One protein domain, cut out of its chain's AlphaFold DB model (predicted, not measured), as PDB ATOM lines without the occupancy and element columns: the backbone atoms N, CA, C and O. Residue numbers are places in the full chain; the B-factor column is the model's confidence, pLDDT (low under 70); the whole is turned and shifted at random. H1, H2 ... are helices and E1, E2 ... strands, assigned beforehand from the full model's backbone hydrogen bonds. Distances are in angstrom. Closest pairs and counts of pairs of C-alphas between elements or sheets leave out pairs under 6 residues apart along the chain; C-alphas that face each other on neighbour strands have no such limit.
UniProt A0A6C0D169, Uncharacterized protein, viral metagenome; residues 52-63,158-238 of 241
ATOM      1  N   PHE A  52     145.501 107.720 110.778       76.62
ATOM      2  CA  PHE A  52     145.272 109.126 111.104       76.62
ATOM      3  C   PHE A  52     145.877 109.516 112.457       76.62
ATOM      4  O   PHE A  52     145.992 110.703 112.746       76.62
ATOM      5  N   ARG A  53     146.273 108.535 113.284       76.12
ATOM      6  CA  ARG A  53     146.845 108.759 114.618       76.12
ATOM      7  C   ARG A  53     147.917 107.721 114.942       76.12
ATOM      8  O   ARG A  53     147.733 106.540 114.640       76.12
ATOM      9  N   LYS A  54     149.022 108.158 115.554       82.56
ATOM     10  CA  LYS A  54     150.117 107.290 116.002       82.56
ATOM     11  C   LYS A  54     150.845 107.929 117.187       82.56
ATOM     12  O   LYS A  54     151.819 108.645 116.982       82.56
ATOM     13  N   ASP A  55     150.395 107.611 118.395       83.38
ATOM     14  CA  ASP A  55     150.910 108.197 119.638       83.38
ATOM     15  C   ASP A  55     151.431 107.117 120.592       83.38
ATOM     16  O   ASP A  55     151.144 105.927 120.429       83.38
ATOM     17  N   LEU A  56     152.250 107.520 121.562       83.50
ATOM     18  CA  LEU A  56     152.790 106.634 122.592       83.50
ATOM     19  C   LEU A  56     151.978 106.822 123.877       83.50
ATOM     20  O   LEU A  56     151.965 107.907 124.451       83.50
ATOM     21  N   GLU A  57     151.294 105.764 124.302       83.31
ATOM     22  CA  GLU A  57     150.267 105.770 125.345       83.31
ATOM     23  C   GLU A  57     150.523 104.657 126.378       83.31
ATOM     24  O   GLU A  57     151.116 103.628 126.044       83.31
ATOM     25  N   PRO A  58     150.066 104.800 127.630       77.25
ATOM     26  CA  PRO A  58     149.353 105.955 128.181       77.25
ATOM     27  C   PRO A  58     150.295 107.107 128.586       77.25
ATOM     28  O   PRO A  58     151.375 106.872 129.131       77.25
ATOM     29  N   ALA A  59     149.881 108.359 128.354       72.81
ATOM     30  CA  ALA A  59     150.610 109.543 128.817       72.81
ATOM     31  C   ALA A  59     150.235 109.916 130.267       72.81
ATOM     32  O   ALA A  59     149.071 109.847 130.661       72.81
ATOM     33  N   ASN A  60     151.207 110.372 131.068       67.94
ATOM     34  CA  ASN A  60     150.953 110.846 132.434       67.94
ATOM     35  C   ASN A  60     150.411 112.288 132.405       67.94
ATOM     36  O   ASN A  60     151.168 113.255 132.499       67.94
ATOM     37  N   LYS A  61     149.097 112.430 132.207       63.53
ATOM     38  CA  LYS A  61     148.397 113.722 132.175       63.53
ATOM     39  C   LYS A  61     148.001 114.123 133.605       63.53
ATOM     40  O   LYS A  61     147.306 113.368 134.280       63.53
ATOM     41  N   GLN A  62     148.433 115.298 134.082       56.03
ATOM     42  CA  GLN A  62     148.105 115.793 135.430       56.03
ATOM     43  C   GLN A  62     147.336 117.126 135.450       56.03
ATOM     44  O   GLN A  62     147.661 118.103 134.767       56.03
ATOM     45  N   GLY A  63     146.355 117.165 136.358       49.06
ATOM     46  CA  GLY A  63     145.626 118.338 136.838       49.06
ATOM     47  C   GLY A  63     144.407 118.714 135.996       49.06
ATOM     48  O   GLY A  63     144.440 118.581 134.786       49.06
ATOM     49  N   PRO A 158     142.984 106.752 123.499       81.50
ATOM     50  CA  PRO A 158     142.290 105.482 123.337       81.50
ATOM     51  C   PRO A 158     142.613 104.495 124.462       81.50
ATOM     52  O   PRO A 158     141.746 103.704 124.845       81.50
ATOM     53  N   PHE A 159     143.838 104.561 124.994       87.50
ATOM     54  CA  PHE A 159     144.309 103.740 126.097       87.50
ATOM     55  C   PHE A 159     144.947 104.613 127.191       87.50
ATOM     56  O   PHE A 159     145.972 105.251 126.977       87.50
ATOM     57  N   PHE A 160     144.359 104.618 128.392       82.50
ATOM     58  CA  PHE A 160     144.752 105.503 129.499       82.50
ATOM     59  C   PHE A 160     145.136 104.746 130.784       82.50
ATOM     60  O   PHE A 160     144.710 103.611 131.026       82.50
ATOM     61  N   THR A 161     145.929 105.392 131.646       78.94
ATOM     62  CA  THR A 161     146.207 104.921 133.014       78.94
ATOM     63  C   THR A 161     144.989 105.117 133.923       78.94
ATOM     64  O   THR A 161     144.327 106.148 133.808       78.94
ATOM     65  N   PRO A 162     144.706 104.202 134.871       75.50
ATOM     66  CA  PRO A 162     145.547 103.080 135.308       75.50
ATOM     67  C   PRO A 162     145.233 101.736 134.628       75.50
ATOM     68  O   PRO A 162     145.812 100.723 135.006       75.50
ATOM     69  N   ASN A 163     144.312 101.693 133.659       82.50
ATOM     70  CA  ASN A 163     143.857 100.431 133.056       82.50
ATOM     71  C   ASN A 163     144.969  99.690 132.306       82.50
ATOM     72  O   ASN A 163     144.974  98.459 132.276       82.50
ATOM     73  N   PHE A 164     145.898 100.447 131.724       87.25
ATOM     74  CA  PHE A 164     147.094  99.934 131.073       87.25
ATOM     75  C   PHE A 164     148.326 100.362 131.860       87.25
ATOM     76  O   PHE A 164     148.506 101.547 132.140       87.25
ATOM     77  N   ALA A 165     149.168  99.391 132.203       82.75
ATOM     78  CA  ALA A 165     150.436  99.615 132.885       82.75
ATOM     79  C   ALA A 165     151.599  99.661 131.886       82.75
ATOM     80  O   ALA A 165     152.572 100.384 132.102       82.75
ATOM     81  N   THR A 166     151.507  98.912 130.780       83.75
ATOM     82  CA  THR A 166     152.576  98.889 129.779       83.75
ATOM     83  C   THR A 166     152.437 100.018 128.758       83.75
ATOM     84  O   THR A 166     151.348 100.352 128.283       83.75
ATOM     85  N   THR A 167     153.571 100.613 128.394       84.44
ATOM     86  CA  THR A 167     153.642 101.614 127.326       84.44
ATOM     87  C   THR A 167     153.494 100.944 125.961       84.44
ATOM     88  O   THR A 167     154.227 100.004 125.626       84.44
ATOM     89  N   ALA A 168     152.581 101.460 125.151       86.06
ATOM     90  CA  ALA A 168     152.219 100.948 123.845       86.06
ATOM     91  C   ALA A 168     152.067 102.085 122.833       86.06
ATOM     92  O   ALA A 168     151.791 103.230 123.170       86.06
ATOM     93  N   GLN A 169     152.234 101.754 121.564       88.25
ATOM     94  CA  GLN A 169     151.874 102.626 120.467       88.25
ATOM     95  C   GLN A 169     150.386 102.463 120.156       88.25
ATOM     96  O   GLN A 169     149.944 101.378 119.779       88.25
ATOM     97  N   ALA A 170     149.621 103.538 120.292       87.94
ATOM     98  CA  ALA A 170     148.230 103.587 119.878       87.94
ATOM     99  C   ALA A 170     148.147 104.033 118.417       87.94
ATOM    100  O   ALA A 170     148.609 105.116 118.053       87.94
ATOM    101  N   VAL A 171     147.572 103.184 117.568       87.50
ATOM    102  CA  VAL A 171     147.394 103.446 116.137       87.50
ATOM    103  C   VAL A 171     145.911 103.608 115.840       87.50
ATOM    104  O   VAL A 171     145.126 102.681 116.030       87.50
ATOM    105  N   GLY A 172     145.531 104.789 115.355       86.75
ATOM    106  CA  GLY A 172     144.197 105.063 114.827       86.75
ATOM    107  C   GLY A 172     144.183 104.897 113.311       86.75
ATOM    108  O   GLY A 172     144.944 105.573 112.617       86.75
ATOM    109  N   SER A 173     143.326 104.025 112.786       86.81
ATOM    110  CA  SER A 173     143.134 103.823 111.344       86.81
ATOM    111  C   SER A 173     141.662 103.865 110.943       86.81
ATOM    112  O   SER A 173     140.772 103.554 111.735       86.81
ATOM    113  N   ILE A 174     141.373 104.288 109.715       82.81
ATOM    114  CA  ILE A 174     140.012 104.226 109.175       82.81
ATOM    115  C   ILE A 174     139.766 102.811 108.658       82.81
ATOM    116  O   ILE A 174     140.430 102.374 107.728       82.81
ATOM    117  N   TYR A 175     138.786 102.117 109.228       82.94
ATOM    118  CA  TYR A 175     138.415 100.766 108.834       82.94
ATOM    119  C   TYR A 175     137.062 100.770 108.121       82.94
ATOM    120  O   TYR A 175     136.088 101.359 108.596       82.94
ATOM    121  N   LYS A 176     136.996 100.107 106.967       80.06
ATOM    122  CA  LYS A 176     135.764  99.933 106.195       80.06
ATOM    123  C   LYS A 176     135.268  98.506 106.364       80.06
ATOM    124  O   LYS A 176     135.945  97.585 105.944       80.06
ATOM    125  N   ASP A 177     134.093  98.312 106.947       80.81
ATOM    126  CA  ASP A 177     133.487  96.983 107.071       80.81
ATOM    127  C   ASP A 177     133.163  96.354 105.705       80.81
ATOM    128  O   ASP A 177     132.945  97.082 104.731       80.81
ATOM    129  N   PRO A 178     132.976  95.020 105.630       82.00
ATOM    130  CA  PRO A 178     132.449  94.358 104.430       82.00
ATOM    131  C   PRO A 178     131.072  94.896 103.994       82.00
ATOM    132  O   PRO A 178     130.726  94.827 102.820       82.00
ATOM    133  N   MET A 179     130.307  95.506 104.908       87.00
ATOM    134  CA  MET A 179     129.053  96.217 104.610       87.00
ATOM    135  C   MET A 179     129.260  97.683 104.184       87.00
ATOM    136  O   MET A 179     128.321  98.470 104.167       87.00
ATOM    137  N   SER A 180     130.493  98.075 103.857       78.69
ATOM    138  CA  SER A 180     130.897  99.428 103.456       78.69
ATOM    139  C   SER A 180     130.732 100.538 104.500       78.69
ATOM    140  O   SER A 180     130.952 101.704 104.172       78.69
ATOM    141  N   ALA A 181     130.426 100.211 105.756       79.19
ATOM    142  CA  ALA A 181     130.435 101.186 106.841       79.19
ATOM    143  C   ALA A 181     131.875 101.613 107.167       79.19
ATOM    144  O   ALA A 181     132.734 100.768 107.420       79.19
ATOM    145  N   ILE A 182     132.137 102.920 107.165       79.75
ATOM    146  CA  ILE A 182     133.445 103.495 107.493       79.75
ATOM    147  C   ILE A 182     133.445 103.879 108.971       79.75
ATOM    148  O   ILE A 182     132.597 104.651 109.416       79.75
ATOM    149  N   LYS A 183     134.396 103.347 109.736       82.94
ATOM    150  CA  LYS A 183     134.510 103.585 111.176       82.94
ATOM    151  C   LYS A 183     135.970 103.696 111.606       82.94
ATOM    152  O   LYS A 183     136.820 103.004 111.049       82.94
ATOM    153  N   PRO A 184     136.293 104.531 112.603       86.00
ATOM    154  CA  PRO A 184     137.632 104.535 113.162       86.00
ATOM    155  C   PRO A 184     137.901 103.212 113.886       86.00
ATOM    156  O   PRO A 184     137.015 102.606 114.506       86.00
ATOM    157  N   ASN A 185     139.141 102.763 113.794       87.69
ATOM    158  CA  ASN A 185     139.679 101.622 114.500       87.69
ATOM    159  C   ASN A 185     140.896 102.068 115.310       87.69
ATOM    160  O   ASN A 185     141.691 102.871 114.830       87.69
ATOM    161  N   TYR A 186     141.020 101.548 116.528       89.06
ATOM    162  CA  TYR A 186     142.117 101.875 117.435       89.06
ATOM    163  C   TYR A 186     142.799 100.592 117.874       89.06
ATOM    164  O   TYR A 186     142.191  99.748 118.541       89.06
ATOM    165  N   ASP A 187     144.063 100.459 117.503       88.88
ATOM    166  CA  ASP A 187     144.881  99.298 117.811       88.88
ATOM    167  C   ASP A 187     145.983  99.697 118.789       88.88
ATOM    168  O   ASP A 187     146.657 100.711 118.612       88.88
ATOM    169  N   ARG A 188     146.156  98.893 119.840       88.12
ATOM    170  CA  ARG A 188     147.230  99.050 120.816       88.12
ATOM    171  C   ARG A 188     148.350  98.090 120.455       88.12
ATOM    172  O   ARG A 188     148.157  96.880 120.512       88.12
ATOM    173  N   ILE A 189     149.511  98.618 120.093       85.88
ATOM    174  CA  ILE A 189     150.693  97.829 119.751       85.88
ATOM    175  C   ILE A 189     151.725  98.038 120.862       85.88
ATOM    176  O   ILE A 189     152.370  99.087 120.897       85.88
ATOM    177  N   PRO A 190     151.881  97.102 121.810       82.38
ATOM    178  CA  PRO A 190     152.852  97.256 122.889       82.38
ATOM    179  C   PRO A 190     154.266  97.400 122.322       82.38
ATOM    180  O   PRO A 190     154.653  96.665 121.420       82.38
ATOM    181  N   ILE A 191     155.055  98.338 122.859       79.38
ATOM    182  CA  ILE A 191     156.428  98.597 122.374       79.38
ATOM    183  C   ILE A 191     157.285  97.337 122.531       79.38
ATOM    184  O   ILE A 191     158.100  96.993 121.677       79.38
ATOM    185  N   LYS A 192     157.060  96.619 123.633       71.44
ATOM    186  CA  LYS A 192     157.597  95.285 123.866       71.44
ATOM    187  C   LYS A 192     156.584  94.253 123.366       71.44
ATOM    188  O   LYS A 192     155.777  93.746 124.140       71.44
ATOM    189  N   CYS A 193     156.612  93.941 122.072       63.59
ATOM    190  CA  CYS A 193     155.856  92.804 121.546       63.59
ATOM    191  C   CYS A 193     156.524  91.494 121.978       63.59
ATOM    192  O   CYS A 193     157.656  91.205 121.584       63.59
ATOM    193  N   ARG A 194     155.808  90.679 122.754       63.44
ATOM    194  CA  ARG A 194     156.240  89.325 123.094       63.44
ATOM    195  C   ARG A 194     155.719  88.356 122.040       63.44
ATOM    196  O   ARG A 194     154.526  88.091 121.968       63.44
ATOM    197  N   ASN A 195     156.619  87.811 121.229       63.22
ATOM    198  CA  ASN A 195     156.304  86.685 120.360       63.22
ATOM    199  C   ASN A 195     156.928  85.415 120.960       63.22
ATOM    200  O   ASN A 195     158.148  85.255 120.873       63.22
ATOM    201  N   PRO A 196     156.150  84.491 121.548       59.72
ATOM    202  CA  PRO A 196     156.705  83.295 122.187       59.72
ATOM    203  C   PRO A 196     157.489  82.389 121.219       59.72
ATOM    204  O   PRO A 196     158.253  81.542 121.667       59.72
ATOM    205  N   VAL A 197     157.342  82.586 119.903       61.47
ATOM    206  CA  VAL A 197     158.061  81.846 118.855       61.47
ATOM    207  C   VAL A 197     159.431  82.464 118.532       61.47
ATOM    208  O   VAL A 197     160.337  81.754 118.109       61.47
ATOM    209  N   ILE A 198     159.604  83.779 118.723       57.50
ATOM    210  CA  ILE A 198     160.799  84.524 118.267       57.50
ATOM    211  C   ILE A 198     161.603  85.100 119.441       57.50
ATOM    212  O   ILE A 198     162.835  85.071 119.433       57.50
ATOM    213  N   THR A 199     160.932  85.621 120.469       56.56
ATOM    214  CA  THR A 199     161.595  86.171 121.659       56.56
ATOM    215  C   THR A 199     162.083  85.038 122.561       56.56
ATOM    216  O   THR A 199     161.286  84.333 123.175       56.56
ATOM    217  N   LYS A 200     163.408  84.873 122.666       56.97
ATOM    218  CA  LYS A 200     164.034  83.982 123.654       56.97
ATOM    219  C   LYS A 200     163.716  84.492 125.068       56.97
ATOM    220  O   LYS A 200     163.823  85.691 125.318       56.97
ATOM    221  N   GLY A 201     163.361  83.591 125.988       54.12
ATOM    222  CA  GLY A 201     162.855  83.884 127.343       54.12
ATOM    223  C   GLY A 201     163.814  84.579 128.327       54.12
ATOM    224  O   GLY A 201     163.615  84.479 129.528       54.12
ATOM    225  N   ALA A 202     164.859  85.262 127.858       53.56
ATOM    226  CA  ALA A 202     165.791  86.014 128.703       53.56
ATOM    227  C   ALA A 202     165.415  87.503 128.860       53.56
ATOM    228  O   ALA A 202     166.020  88.198 129.666       53.56
ATOM    229  N   ASN A 203     164.419  87.999 128.115       59.19
ATOM    230  CA  ASN A 203     164.072  89.425 128.061       59.19
ATOM    231  C   ASN A 203     162.819  89.782 128.887       59.19
ATOM    232  O   ASN A 203     162.048  90.654 128.482       59.19
ATOM    233  N   TYR A 204     162.597  89.108 130.019       63.47
ATOM    234  CA  TYR A 204     161.546  89.497 130.966       63.47
ATOM    235  C   TYR A 204     162.021  90.681 131.803       63.47
ATOM    236  O   TYR A 204     163.107  90.652 132.376       63.47
ATOM    237  N   THR A 205     161.202  91.723 131.885       64.56
ATOM    238  CA  THR A 205     161.513  92.939 132.655       64.56
ATOM    239  C   THR A 205     161.404  92.686 134.165       64.56
ATOM    240  O   THR A 205     162.170  93.238 134.947       64.56
ATOM    241  N   SER A 206     160.466  91.830 134.567       64.38
ATOM    242  CA  SER A 206     160.138  91.446 135.946       64.38
ATOM    243  C   SER A 206     160.793  90.132 136.393       64.38
ATOM    244  O   SER A 206     160.634  89.724 137.541       64.38
ATOM    245  N   GLY A 207     161.505  89.442 135.495       68.94
ATOM    246  CA  GLY A 207     162.123  88.138 135.761       68.94
ATOM    247  C   GLY A 207     161.148  86.951 135.828       68.94
ATOM    248  O   GLY A 207     161.604  85.812 135.916       68.94
ATOM    249  N   LEU A 208     159.831  87.181 135.739       76.75
ATOM    250  CA  LEU A 208     158.802  86.139 135.770       76.75
ATOM    251  C   LEU A 208     157.997  86.124 134.466       76.75
ATOM    252  O   LEU A 208     157.201  87.018 134.191       76.75
ATOM    253  N   SER A 209     158.159  85.056 133.683       77.31
ATOM    254  CA  SER A 209     157.486  84.894 132.388       77.31
ATOM    255  C   SER A 209     155.960  84.878 132.497       77.31
ATOM    256  O   SER A 209     155.280  85.481 131.670       77.31
ATOM    257  N   PHE A 210     155.427  84.215 133.525       82.81
ATOM    258  CA  PHE A 210     153.990  84.045 133.736       82.81
ATOM    259  C   PHE A 210     153.267  85.365 134.028       82.81
ATOM    260  O   PHE A 210     152.186  85.602 133.493       82.81
ATOM    261  N   MET A 211     153.859  86.230 134.858       84.12
ATOM    262  CA  MET A 211     153.250  87.519 135.192       84.12
ATOM    263  C   MET A 211     153.158  88.408 133.954       84.12
ATOM    264  O   MET A 211     152.085  88.913 133.649       84.12
ATOM    265  N   GLU A 212     154.231  88.493 133.165       80.25
ATOM    266  CA  GLU A 212     154.216  89.306 131.944       80.25
ATOM    267  C   GLU A 212     153.276  88.764 130.863       80.25
ATOM    268  O   GLU A 212     152.658  89.553 130.154       80.25
ATOM    269  N   ASP A 213     153.142  87.438 130.728       80.50
ATOM    270  CA  ASP A 213     152.137  86.838 129.832       80.50
ATOM    271  C   ASP A 213     150.718  87.192 130.265       80.50
ATOM    272  O   ASP A 213     149.883  87.564 129.441       80.50
ATOM    273  N   THR A 214     150.457  87.077 131.568       87.44
ATOM    274  CA  THR A 214     149.141  87.349 132.144       87.44
ATOM    275  C   THR A 214     148.770  88.819 131.969       87.44
ATOM    276  O   THR A 214     147.650  89.123 131.554       87.44
ATOM    277  N   ASP A 215     149.712  89.730 132.215       85.81
ATOM    278  CA  ASP A 215     149.514  91.167 132.030       85.81
ATOM    279  C   ASP A 215     149.291  91.513 130.554       85.81
ATOM    280  O   ASP A 215     148.344  92.230 130.228       85.81
ATOM    281  N   PHE A 216     150.091  90.943 129.645       84.12
ATOM    282  CA  PHE A 216     149.920  91.134 128.204       84.12
ATOM    283  C   PHE A 216     148.539  90.665 127.732       84.12
ATOM    284  O   PHE A 216     147.835  91.404 127.046       84.12
ATOM    285  N   GLN A 217     148.125  89.458 128.130       87.31
ATOM    286  CA  GLN A 217     146.821  88.906 127.770       87.31
ATOM    287  C   GLN A 217     145.678  89.767 128.319       87.31
ATOM    288  O   GLN A 217     144.708  90.048 127.612       87.31
ATOM    289  N   ARG A 218     145.779  90.185 129.583       89.94
ATOM    290  CA  ARG A 218     144.767  91.020 130.235       89.94
ATOM    291  C   ARG A 218     144.619  92.353 129.511       89.94
ATOM    292  O   ARG A 218     143.498  92.773 129.231       89.94
ATOM    293  N   GLU A 219     145.731  93.011 129.208       89.69
ATOM    294  CA  GLU A 219     145.710  94.283 128.500       89.69
ATOM    295  C   GLU A 219     145.215  94.141 127.053       89.69
ATOM    296  O   GLU A 219     144.513  95.028 126.576       89.69
ATOM    297  N   ASP A 220     145.504  93.041 126.356       88.62
ATOM    298  CA  ASP A 220     144.982  92.798 125.003       88.62
ATOM    299  C   ASP A 220     143.448  92.659 125.002       88.62
ATOM    300  O   ASP A 220     142.742  93.338 124.250       88.62
ATOM    301  N   ILE A 221     142.900  91.872 125.934       91.62
ATOM    302  CA  ILE A 221     141.446  91.728 126.103       91.62
ATOM    303  C   ILE A 221     140.798  93.080 126.433       91.62
ATOM    304  O   ILE A 221     139.776  93.443 125.842       91.62
ATOM    305  N   LEU A 222     141.391  93.846 127.355       92.31
ATOM    306  CA  LEU A 222     140.905  95.181 127.709       92.31
ATOM    307  C   LEU A 222     140.953  96.134 126.510       92.31
ATOM    308  O   LEU A 222     139.985  96.857 126.264       92.31
ATOM    309  N   ALA A 223     142.030  96.101 125.725       91.00
ATOM    310  CA  ALA A 223     142.175  96.926 124.535       91.00
ATOM    311  C   ALA A 223     141.101  96.607 123.483       91.00
ATOM    312  O   ALA A 223     140.545  97.531 122.889       91.00
ATOM    313  N   LEU A 224     140.739  95.333 123.291       90.94
ATOM    314  CA  LEU A 224     139.661  94.930 122.378       90.94
ATOM    315  C   LEU A 224     138.283  95.429 122.834       90.94
ATOM    316  O   LEU A 224     137.492  95.894 122.007       90.94
ATOM    317  N   GLN A 225     137.995  95.378 124.137       91.19
ATOM    318  CA  GLN A 225     136.746  95.920 124.684       91.19
ATOM    319  C   GLN A 225     136.693  97.445 124.534       91.19
ATOM    320  O   GLN A 225     135.698  97.998 124.055       91.19
ATOM    321  N   MET A 226     137.790  98.134 124.859       89.25
ATOM    322  CA  MET A 226     137.883  99.588 124.718       89.25
ATOM    323  C   MET A 226     137.840 100.041 123.260       89.25
ATOM    324  O   MET A 226     137.199 101.044 122.962       89.25
ATOM    325  N   ARG A 227     138.404  99.273 122.320       88.94
ATOM    326  CA  ARG A 227     138.332  99.552 120.875       88.94
ATOM    327  C   ARG A 227     136.894  99.722 120.389       88.94
ATOM    328  O   ARG A 227     136.629 100.604 119.571       88.94
ATOM    329  N   ARG A 228     135.960  98.897 120.877       88.38
ATOM    330  CA  ARG A 228     134.538  99.014 120.521       88.38
ATOM    331  C   ARG A 228     133.957 100.346 120.993       88.38
ATOM    332  O   ARG A 228     133.313 101.022 120.200       88.38
ATOM    333  N   MET A 229     134.223 100.732 122.237       85.06
ATOM    334  CA  MET A 229     133.741 101.998 122.799       85.06
ATOM    335  C   MET A 229     134.391 103.203 122.105       85.06
ATOM    336  O   MET A 229     133.704 104.122 121.671       85.06
ATOM    337  N   ASN A 230     135.708 103.167 121.897       84.69
ATOM    338  CA  ASN A 230     136.468 104.248 121.264       84.69
ATOM    339  C   ASN A 230     136.027 104.525 119.824       84.69
ATOM    340  O   ASN A 230     136.150 105.648 119.343       84.69
ATOM    341  N   ARG A 231     135.475 103.522 119.133       81.50
ATOM    342  CA  ARG A 231     134.875 103.697 117.807       81.50
ATOM    343  C   ARG A 231     133.645 104.606 117.833       81.50
ATOM    344  O   ARG A 231     133.457 105.405 116.914       81.50
ATOM    345  N   GLU A 232     132.810 104.467 118.855       81.88
ATOM    346  CA  GLU A 232     131.586 105.256 119.037       81.88
ATOM    347  C   GLU A 232     131.911 106.657 119.567       81.88
ATOM    348  O   GLU A 232     131.251 107.630 119.205       81.88
ATOM    349  N   ARG A 233     132.997 106.782 120.338       75.88
ATOM    350  CA  ARG A 233     133.478 108.066 120.850       75.88
ATOM    351  C   ARG A 233     134.064 108.937 119.737       75.88
ATOM    352  O   ARG A 233     134.752 108.486 118.814       75.88
ATOM    353  N   TRP A 234     133.761 110.226 119.824       66.69
ATOM    354  CA  TRP A 234     134.258 111.240 118.897       66.69
ATOM    355  C   TRP A 234     135.583 111.854 119.378       66.69
ATOM    356  O   TRP A 234     136.402 112.239 118.548       66.69
ATOM    357  N   GLU A 235     135.807 111.875 120.694       66.50
ATOM    358  CA  GLU A 235     136.966 112.467 121.375       66.50
ATOM    359  C   GLU A 235     138.319 111.939 120.852       66.50
ATOM    360  O   GLU A 235     139.064 112.735 120.283       66.50
ATOM    361  N   PRO A 236     138.646 110.628 120.893       64.81
ATOM    362  CA  PRO A 236     139.982 110.130 120.530       64.81
ATOM    363  C   PRO A 236     140.369 110.308 119.046       64.81
ATOM    364  O   PRO A 236     141.495 109.982 118.659       64.81
ATOM    365  N   ARG A 237     139.462 110.808 118.193       65.75
ATOM    366  CA  ARG A 237     139.699 110.981 116.748       65.75
ATOM    367  C   ARG A 237     140.578 112.178 116.416       65.75
ATOM    368  O   ARG A 237     141.246 112.148 115.386       65.75
ATOM    369  N   TRP A 238     140.553 113.226 117.237       57.34
ATOM    370  CA  TRP A 238     141.196 114.500 116.927       57.34
ATOM    371  C   TRP A 238     142.402 114.717 117.849       57.34
ATOM    372  O   TRP A 238     142.229 115.234 118.952       57.34
TER     373      TRP A 238
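AT A GLANCE: This is residues 52 to 63 and 158 to 238 of the 241 residues of an uncharacterized protein of viral metagenome (UniProt A0A6C0D169). Picture one long helix, H1, packed along the edge strand E3 of a small, twisted sheet of three strands, with the part of the helix before residue 216 running on past the sheet. A long loop, residues 191 to 208, leads from the end of E3 to the beginning of the helix, and the helix then folds back along E3. You are reading 93 printed residues with three named strands and one named helix, in the order E1, E2, E3, H1; the sheet runs E1, E2, E3, antiparallel throughout, and the class is mixed, helices and strands. The whole is only just loose, close to compact, with a radius of gyration of the C-alphas of 15.0 A, and it is flat, spanning 44 by 40 by 19 A.

HOW THE PARTS SIT: Begin at the first printed residue, where strand E1, residues 52 to 57, is an edge strand of the sheet. Beside it you will find the inner strand E2, residues 168 to 176, antiparallel to E1 with 157 degrees between their directions; the C-alphas of Lys 54 and Val 171 face each other at 4.7 A. Look there for N 57 and O 168, 2.8 A apart, and N 170 and O 55, also 2.8 A, both within hydrogen-bond range. Next comes the other edge strand, E3, residues 182 to 190, which forms a hairpin with E2 through a tight link of 5 residues. E2 and E3 are antiparallel at 158 degrees; N 171 and O 187 are 2.8 A apart and N 185 and O 173 are 2.7 A apart, within hydrogen-bond range. The sheet is twisted, with C-alphas up to 4.2 A off its best plane. From E3 a long link of 18 residues takes you to helix H1, residues 209 to 232, which is on the sheet at a height over the sheet of 4.8 A. H1 is only just over E3, with 3 of its C-alphas falling on that strand, and it runs along the strands, at 14 degrees to E3 on the local plane. The closest C-alphas of E3 and H1 are those of Pro 184 and Arg 231, 5.5 A apart. In the backbone of H1, 17 of 20 O i to N i+4 pairs are within hydrogen-bond range.

IN THESE COORDINATES: Find C-alpha 52 at (145.272, 109.126, 111.104); from there E1 runs to C-alpha 57, 15.5 A away. E2 runs from C-alpha 168 at (152.219, 100.948, 123.845) to C-alpha 176, a length of 24.2 A. E3 covers 25.5 A from C-alpha 182 to C-alpha 190. H1 begins at C-alpha 209, at (157.486, 84.894, 132.388), and ends 35.5 A away at C-alpha 232, at (131.586, 105.256, 119.037), with a kink of 27 degrees near residue 225.

THE WHOLE: The two C-alphas farthest apart are those of Ser 180 and Gly 207, 46.3 A. Residues 64 to 157 are not printed; they belong to the link across the cut from E1 to E2, and C-alphas 63 and 158 are 18.9 A apart. The long link, residues 191 to 208, has C-alphas 10 to 24 A from the mean of all C-alphas. The mean pLDDT of the printed part of this model is 78.0, and 24 printed residues are under 70, namely residues 60 to 63, 193 to 207 and 234 to 238.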